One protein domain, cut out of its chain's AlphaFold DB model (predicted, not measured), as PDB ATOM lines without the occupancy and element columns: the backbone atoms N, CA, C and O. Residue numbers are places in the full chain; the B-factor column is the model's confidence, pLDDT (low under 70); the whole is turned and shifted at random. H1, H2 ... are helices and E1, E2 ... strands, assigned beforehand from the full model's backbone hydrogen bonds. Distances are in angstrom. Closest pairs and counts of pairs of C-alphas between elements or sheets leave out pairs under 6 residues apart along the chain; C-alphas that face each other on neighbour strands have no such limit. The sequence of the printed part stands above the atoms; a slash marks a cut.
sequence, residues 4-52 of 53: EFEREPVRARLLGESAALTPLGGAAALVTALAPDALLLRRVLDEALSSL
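Overview. This is residues 4 to 52 of the 53 residues of an uncharacterized protein of Streptomyces avermitilis (UniProt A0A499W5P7). The domain is a slender rod: a two-stranded hairpin, E1 and E2, runs along it, and the long helix H2 folds back over one face of this hairpin, mostly on the E2 side, while the other face is bare. The stretch before E1 runs beside that strand as a short third edge, with residues 13 to 14 paired to it, and the small helix H1 sits at the end of the rod where the hairpin turns. The printed part has 49 residues, with two named helices and two named strands in the order H1, E1, E2, H2; the sheet has the order E1, E2 and is antiparallel, and the class is mixed, helices and strands. It is only just compact, close to loose, with a radius of gyration of the C-alphas of 11.2 A, and its C-alphas span 35 by 15 by 14 A.

Arrangement. From the first printed residue, H1, residues 4 to 7, is followed by E1, residues 19 to 23. Residues 13 to 14 pair antiparallel with residues 20 to 21 of E1. E1 and E2, residues 29 to 33, form a hairpin, antiparallel at 164 degrees between their directions. The C-alphas of residues 19 and 33 face each other at 4.1 A, as do those of 23 and 29 at 4.5 A. Across the pair, N 22 and O 30 are within hydrogen-bond range at 2.8 A, and so are N 32 and O 20 at 3.0 A. H2, residues 38 to 50, has 5 pairs of C-alphas within 8 A of E2; the closest are those of Ala 33 and Leu 41, 6.8 A apart. Between E1 and H2 there is 1 such pair, the C-alphas of Ala 19 and Val 44, 7.6 A apart. H1 and H2 are apart, and H1 and E2 are only just apart, with the closest C-alphas at 8.0 A. In H2 every O i to N i+4 pair is within hydrogen-bond range; H1 is too short for such a pair, and its 1 pair of O i and N i+3 is within range.

Along the chain. H1 begins at C-alpha 4, (134.955, 368.366, 306.981), and measures 5.5 A from first to last C-alpha. E1 measures 13.7 A and begins at C-alpha 19, (142.078, 370.474, 285.669). E2 measures 13.2 A. H2 measures 18.2 A and ends at C-alpha 50, (142.659, 378.159, 297.790).

Size, cuts and confidence. The two C-alphas farthest apart are those of Arg 7 and Pro 36, at 35.6 A. The link from H1 to E1 is long, with 11 residues; the links from E1 to E2 and from E2 to H2 are tight. The printed part has no cut. Its mean pLDDT is 94.6, and no printed residue is under 70.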
ATOM      1  N   GLU A   4     136.164 367.709 307.468       89.94
ATOM      2  CA  GLU A   4     134.955 368.366 306.981       89.94
ATOM      3  C   GLU A   4     134.416 367.694 305.710       89.94
ATOM      4  O   GLU A   4     133.201 367.596 305.556       89.94
ATOM      5  N   PHE A   5     135.292 367.143 304.862       92.81
ATOM      6  CA  PHE A   5     134.910 366.479 303.613       92.81
ATOM      7  C   PHE A   5     134.190 365.136 303.813       92.81
ATOM      8  O   PHE A   5     133.517 364.677 302.897       92.81
ATOM      9  N   GLU A   6     134.273 364.512 304.994       91.44
ATOM     10  CA  GLU A   6     133.444 363.333 305.308       91.44
ATOM     11  C   GLU A   6     131.978 363.702 305.519       91.44
ATOM     12  O   GLU A   6     131.083 362.945 305.149       91.44
ATOM     13  N   ARG A   7     131.733 364.870 306.122       91.06
ATOM     14  CA  ARG A   7     130.381 365.370 306.393       91.06
ATOM     15  C   ARG A   7     129.802 366.082 305.181       91.06
ATOM     16  O   ARG A   7     128.618 365.940 304.898       91.06
ATOM     17  N   GLU A   8     130.642 366.832 304.478       90.62
ATOM     18  CA  GLU A   8     130.271 367.576 303.284       90.62
ATOM     19  C   GLU A   8     131.309 367.340 302.182       90.62
ATOM     20  O   GLU A   8     132.293 368.078 302.071       90.62
ATOM     21  N   PRO A   9     131.120 366.284 301.371       89.19
ATOM     22  CA  PRO A   9     132.039 365.965 300.293       89.19
ATOM     23  C   PRO A   9     132.185 367.130 299.322       89.19
ATOM     24  O   PRO A   9     131.202 367.745 298.895       89.19
ATOM     25  N   VAL A  10     133.424 367.388 298.909       93.12
ATOM     26  CA  VAL A  10     133.688 368.334 297.828       93.12
ATOM     27  C   VAL A  10     132.931 367.921 296.570       93.12
ATOM     28  O   VAL A  10     132.887 366.749 296.186       93.12
ATOM     29  N   ARG A  11     132.331 368.897 295.892       93.62
ATOM     30  CA  ARG A  11     131.635 368.626 294.634       93.62
ATOM     31  C   ARG A  11     132.648 368.397 293.523       93.62
ATOM     32  O   ARG A  11     133.569 369.197 293.351       93.62
ATOM     33  N   ALA A  12     132.432 367.339 292.745       95.75
ATOM     34  CA  ALA A  12     133.177 367.129 291.515       95.75
ATOM     35  C   ALA A  12     132.952 368.318 290.571       95.75
ATOM     36  O   ALA A  12     131.807 368.718 290.339       95.75
ATOM     37  N   ARG A  13     134.036 368.906 290.061       96.50
ATOM     38  CA  ARG A  13     133.970 370.061 289.155       96.50
ATOM     39  C   ARG A  13     135.263 370.253 288.380       96.50
ATOM     40  O   ARG A  13     136.328 369.821 288.815       96.50
ATOM     41  N   LEU A  14     135.162 370.972 287.270       97.19
ATOM     42  CA  LEU A  14     136.328 371.476 286.557       97.19
ATOM     43  C   LEU A  14     136.963 372.656 287.310       97.19
ATOM     44  O   LEU A  14     136.286 373.433 287.991       97.19
ATOM     45  N   LEU A  15     138.280 372.758 287.179       94.56
ATOM     46  CA  LEU A  15     139.139 373.819 287.688       94.56
ATOM     47  C   LEU A  15     139.790 374.497 286.477       94.56
ATOM     48  O   LEU A  15     140.888 374.136 286.061       94.56
ATOM     49  N   GLY A  16     139.062 375.422 285.854       91.31
ATOM     50  CA  GLY A  16     139.432 375.928 284.532       91.31
ATOM     51  C   GLY A  16     139.278 374.851 283.452       91.31
ATOM     52  O   GLY A  16     138.407 373.988 283.552       91.31
ATOM     53  N   GLU A  17     140.110 374.909 282.414       92.56
ATOM     54  CA  GLU A  17     139.983 374.039 281.235       92.56
ATOM     55  C   GLU A  17     140.778 372.731 281.339       92.56
ATOM     56  O   GLU A  17     140.398 371.729 280.737       92.56
ATOM     57  N   SER A  18     141.881 372.721 282.096       95.88
ATOM     58  CA  SER A  18     142.847 371.613 282.093       95.88
ATOM     59  C   SER A  18     142.963 370.872 283.423       95.88
ATOM     60  O   SER A  18     143.858 370.038 283.584       95.88
ATOM     61  N   ALA A  19     142.075 371.144 284.380       97.75
ATOM     62  CA  ALA A  19     142.078 370.474 285.669       97.75
ATOM     63  C   ALA A  19     140.677 370.112 286.162       97.75
ATOM     64  O   ALA A  19     139.673 370.730 285.807       97.75
ATOM     65  N   ALA A  20     140.619 369.085 287.003       97.94
ATOM     66  CA  ALA A  20     139.396 368.576 287.598       97.94
ATOM     67  C   ALA A  20     139.618 368.227 289.070       97.94
ATOM     68  O   ALA A  20     140.664 367.700 289.454       97.94
ATOM     69  N   LEU A  21     138.601 368.512 289.876       97.19
ATOM     70  CA  LEU A  21     138.489 368.125 291.273       97.19
ATOM     71  C   LEU A  21     137.544 366.929 291.378       97.19
ATOM     72  O   LEU A  21     136.416 366.987 290.888       97.19
ATOM     73  N   THR A  22     137.986 365.877 292.059       96.94
ATOM     74  CA  THR A  22     137.207 364.657 292.295       96.94
ATOM     75  C   THR A  22     137.176 364.346 293.794       96.94
ATOM     76  O   THR A  22     138.245 364.275 294.406       96.94
ATOM     77  N   PRO A  23     136.000 364.153 294.420       95.06
ATOM     78  CA  PRO A  23     135.935 363.657 295.791       95.06
ATOM     79  C   PRO A  23     136.497 362.239 295.868       95.06
ATOM     80  O   PRO A  23     136.236 361.410 294.995       95.06
ATOM     81  N   LEU A  24     137.249 361.948 296.925       93.50
ATOM     82  CA  LEU A  24     137.626 360.581 297.264       93.50
ATOM     83  C   LEU A  24     136.705 360.063 298.367       93.50
ATOM     84  O   LEU A  24     136.044 360.837 299.057       93.50
ATOM     85  N   GLY A  25     136.665 358.744 298.548       88.06
ATOM     86  CA  GLY A  25     136.042 358.180 299.741       88.06
ATOM     87  C   GLY A  25     136.737 358.713 300.999       88.06
ATOM     88  O   GLY A  25     137.963 358.651 301.099       88.06
ATOM     89  N   GLY A  26     135.956 359.228 301.950       86.94
ATOM     90  CA  GLY A  26     136.458 359.798 303.202       86.94
ATOM     91  C   GLY A  26     136.888 361.266 303.092       86.94
ATOM     92  O   GLY A  26     136.469 362.000 302.201       86.94
ATOM     93  N   ALA A  27     137.727 361.712 304.025       92.88
ATOM     94  CA  ALA A  27     138.085 363.120 304.225       92.88
ATOM     95  C   ALA A  27     139.154 363.661 303.243       92.88
ATOM     96  O   ALA A  27     140.140 364.311 303.635       92.88
ATOM     97  N   ALA A  28     139.003 363.356 301.952       93.25
ATOM     98  CA  ALA A  28     139.992 363.665 300.926       93.25
ATOM     99  C   ALA A  28     139.381 364.029 299.565       93.25
ATOM    100  O   ALA A  28     138.272 363.639 299.206       93.25
ATOM    101  N   ALA A  29     140.168 364.764 298.785       95.19
ATOM    102  CA  ALA A  29     139.869 365.154 297.419       95.19
ATOM    103  C   ALA A  29     141.108 364.932 296.546       95.19
ATOM    104  O   ALA A  29     142.236 365.087 297.021       95.19
ATOM    105  N   LEU A  30     140.896 364.601 295.277       95.56
ATOM    106  CA  LEU A  30     141.931 364.468 294.261       95.56
ATOM    107  C   LEU A  30     141.817 365.615 293.261       95.56
ATOM    108  O   LEU A  30     140.728 365.909 292.769       95.56
ATOM    109  N   VAL A  31     142.955 366.217 292.923       97.12
ATOM    110  CA  VAL A  31     143.065 367.146 291.800       97.12
ATOM    111  C   VAL A  31     143.908 366.492 290.717       97.12
ATOM    112  O   VAL A  31     145.039 366.078 290.967       97.12
ATOM    113  N   THR A  32     143.357 366.415 289.511       97.44
ATOM    114  CA  THR A  32     144.094 366.053 288.297       97.44
ATOM    115  C   THR A  32     144.254 367.299 287.449       97.44
ATOM    116  O   THR A  32     143.269 368.000 287.229       97.44
ATOM    117  N   ALA A  33     145.461 367.571 286.965       97.62
ATOM    118  CA  ALA A  33     145.748 368.748 286.157       97.62
ATOM    119  C   ALA A  33     146.735 368.406 285.040       97.62
ATOM    120  O   ALA A  33     147.713 367.692 285.265       97.62
ATOM    121  N   LEU A  34     146.480 368.941 283.850       98.00
ATOM    122  CA  LEU A  34     147.390 368.918 282.716       98.00
ATOM    123  C   LEU A  34     147.963 370.322 282.512       98.00
ATOM    124  O   LEU A  34     147.222 371.300 282.398       98.00
ATOM    125  N   ALA A  35     149.287 370.414 282.458       97.12
ATOM    126  CA  ALA A  35     150.009 371.659 282.240       97.12
ATOM    127  C   ALA A  35     151.255 371.393 281.379       97.12
ATOM    128  O   ALA A  35     151.808 370.292 281.441       97.12
ATOM    129  N   PRO A  36     151.711 372.377 280.587       97.19
ATOM    130  CA  PRO A  36     152.894 372.215 279.743       97.19
ATOM    131  C   PRO A  36     154.200 372.218 280.553       97.19
ATOM    132  O   PRO A  36     155.222 371.745 280.063       97.19
ATOM    133  N   ASP A  37     154.173 372.728 281.788       98.00
ATOM    134  CA  ASP A  37     155.321 372.770 282.689       98.00
ATOM    135  C   ASP A  37     154.909 372.718 284.174       98.00
ATOM    136  O   ASP A  37     153.733 372.817 284.543       98.00
ATOM    137  N   ALA A  38     155.912 372.559 285.043       97.75
ATOM    138  CA  ALA A  38     155.724 372.436 286.485       97.75
ATOM    139  C   ALA A  38     155.318 373.753 287.176       97.75
ATOM    140  O   ALA A  38     154.701 373.707 288.240       97.75
ATOM    141  N   LEU A  39     155.641 374.920 286.603       98.06
ATOM    142  CA  LEU A  39     155.278 376.220 287.175       98.06
ATOM    143  C   LEU A  39     153.778 376.470 287.024       98.06
ATOM    144  O   LEU A  39     153.120 376.874 287.983       98.06
ATOM    145  N   LEU A  40     153.230 376.195 285.842       96.44
ATOM    146  CA  LEU A  40     151.795 376.269 285.597       96.44
ATOM    147  C   LEU A  40     151.044 375.206 286.394       96.44
ATOM    148  O   LEU A  40     150.041 375.536 287.024       96.44
ATOM    149  N   LEU A  41     151.563 373.973 286.463       97.50
ATOM    150  CA  LEU A  41     150.984 372.942 287.329       97.50
ATOM    151  C   LEU A  41     150.905 373.422 288.782       97.50
ATOM    152  O   LEU A  41     149.866 373.286 289.424       97.50
ATOM    153  N   ARG A  42     151.988 374.017 289.298       96.94
ATOM    154  CA  ARG A  42     152.023 374.524 290.670       96.94
ATOM    155  C   ARG A  42     150.958 375.593 290.906       96.94
ATOM    156  O   ARG A  42     150.246 375.498 291.898       96.94
ATOM    157  N   ARG A  43     150.810 376.550 289.983       96.38
ATOM    158  CA  ARG A  43     149.778 377.599 290.067       96.38
ATOM    159  C   ARG A  43     148.370 377.014 290.112       96.38
ATOM    160  O   ARG A  43     147.608 377.370 291.002       96.38
ATOM    161  N   VAL A  44     148.056 376.072 289.222       96.56
ATOM    162  CA  VAL A  44     146.743 375.407 289.193       96.56
ATOM    163  C   VAL A  44     146.461 374.682 290.511       96.56
ATOM    164  O   VAL A  44     145.354 374.765 291.035       96.56
ATOM    165  N   LEU A  45     147.451 373.985 291.076       96.44
ATOM    166  CA  LEU A  45     147.286 373.288 292.354       96.44
ATOM    167  C   LEU A  45     147.131 374.253 293.537       96.44
ATOM    168  O   LEU A  45     146.336 373.977 294.436       96.44
ATOM    169  N   ASP A  46     147.850 375.377 293.538       96.38
ATOM    170  CA  ASP A  46     147.708 376.414 294.562       96.38
ATOM    171  C   ASP A  46     146.314 377.070 294.488       96.38
ATOM    172  O   ASP A  46     145.633 377.176 295.507       96.38
ATOM    173  N   GLU A  47     145.829 377.412 293.289       95.31
ATOM    174  CA  GLU A  47     144.468 377.926 293.073       95.31
ATOM    175  C   GLU A  47     143.394 376.912 293.490       95.31
ATOM    176  O   GLU A  47     142.414 377.262 294.159       95.31
ATOM    177  N   ALA A  48     143.592 375.636 293.145       94.88
ATOM    178  CA  ALA A  48     142.714 374.554 293.564       94.88
ATOM    179  C   ALA A  48     142.620 374.490 295.092       94.88
ATOM    180  O   ALA A  48     141.513 374.463 295.629       94.88
ATOM    181  N   LEU A  49     143.761 374.534 295.789       93.69
ATOM    182  CA  LEU A  49     143.816 374.517 297.248       93.69
ATOM    183  C   LEU A  49     143.116 375.738 297.861       93.69
ATOM    184  O   LEU A  49     142.331 375.572 298.792       93.69
ATOM    185  N   SER A  50     143.333 376.940 297.322       93.44
ATOM    186  CA  SER A  50     142.659 378.159 297.790       93.44
ATOM    187  C   SER A  50     141.138 378.107 297.627       93.44
ATOM    188  O   SER A  50     140.413 378.696 298.422       93.44
ATOM    189  N   SER A  51     140.640 377.382 296.625       91.06
ATOM    190  CA  SER A  51     139.201 377.244 296.379       91.06
ATOM    191  C   SER A  51     138.485 376.240 297.295       91.06
ATOM    192  O   SER A  51     137.263 376.117 297.213       91.06
ATOM    193  N   LEU A  52     139.226 375.492 298.121       88.44
ATOM    194  CA  LEU A  52     138.693 374.414 298.961       88.44
ATOM    195  C   LEU A  52     138.382 374.818 300.409       88.44
ATOM    196  O   LEU A  52     137.729 374.030 301.091       88.44
TER     197      LEU A  52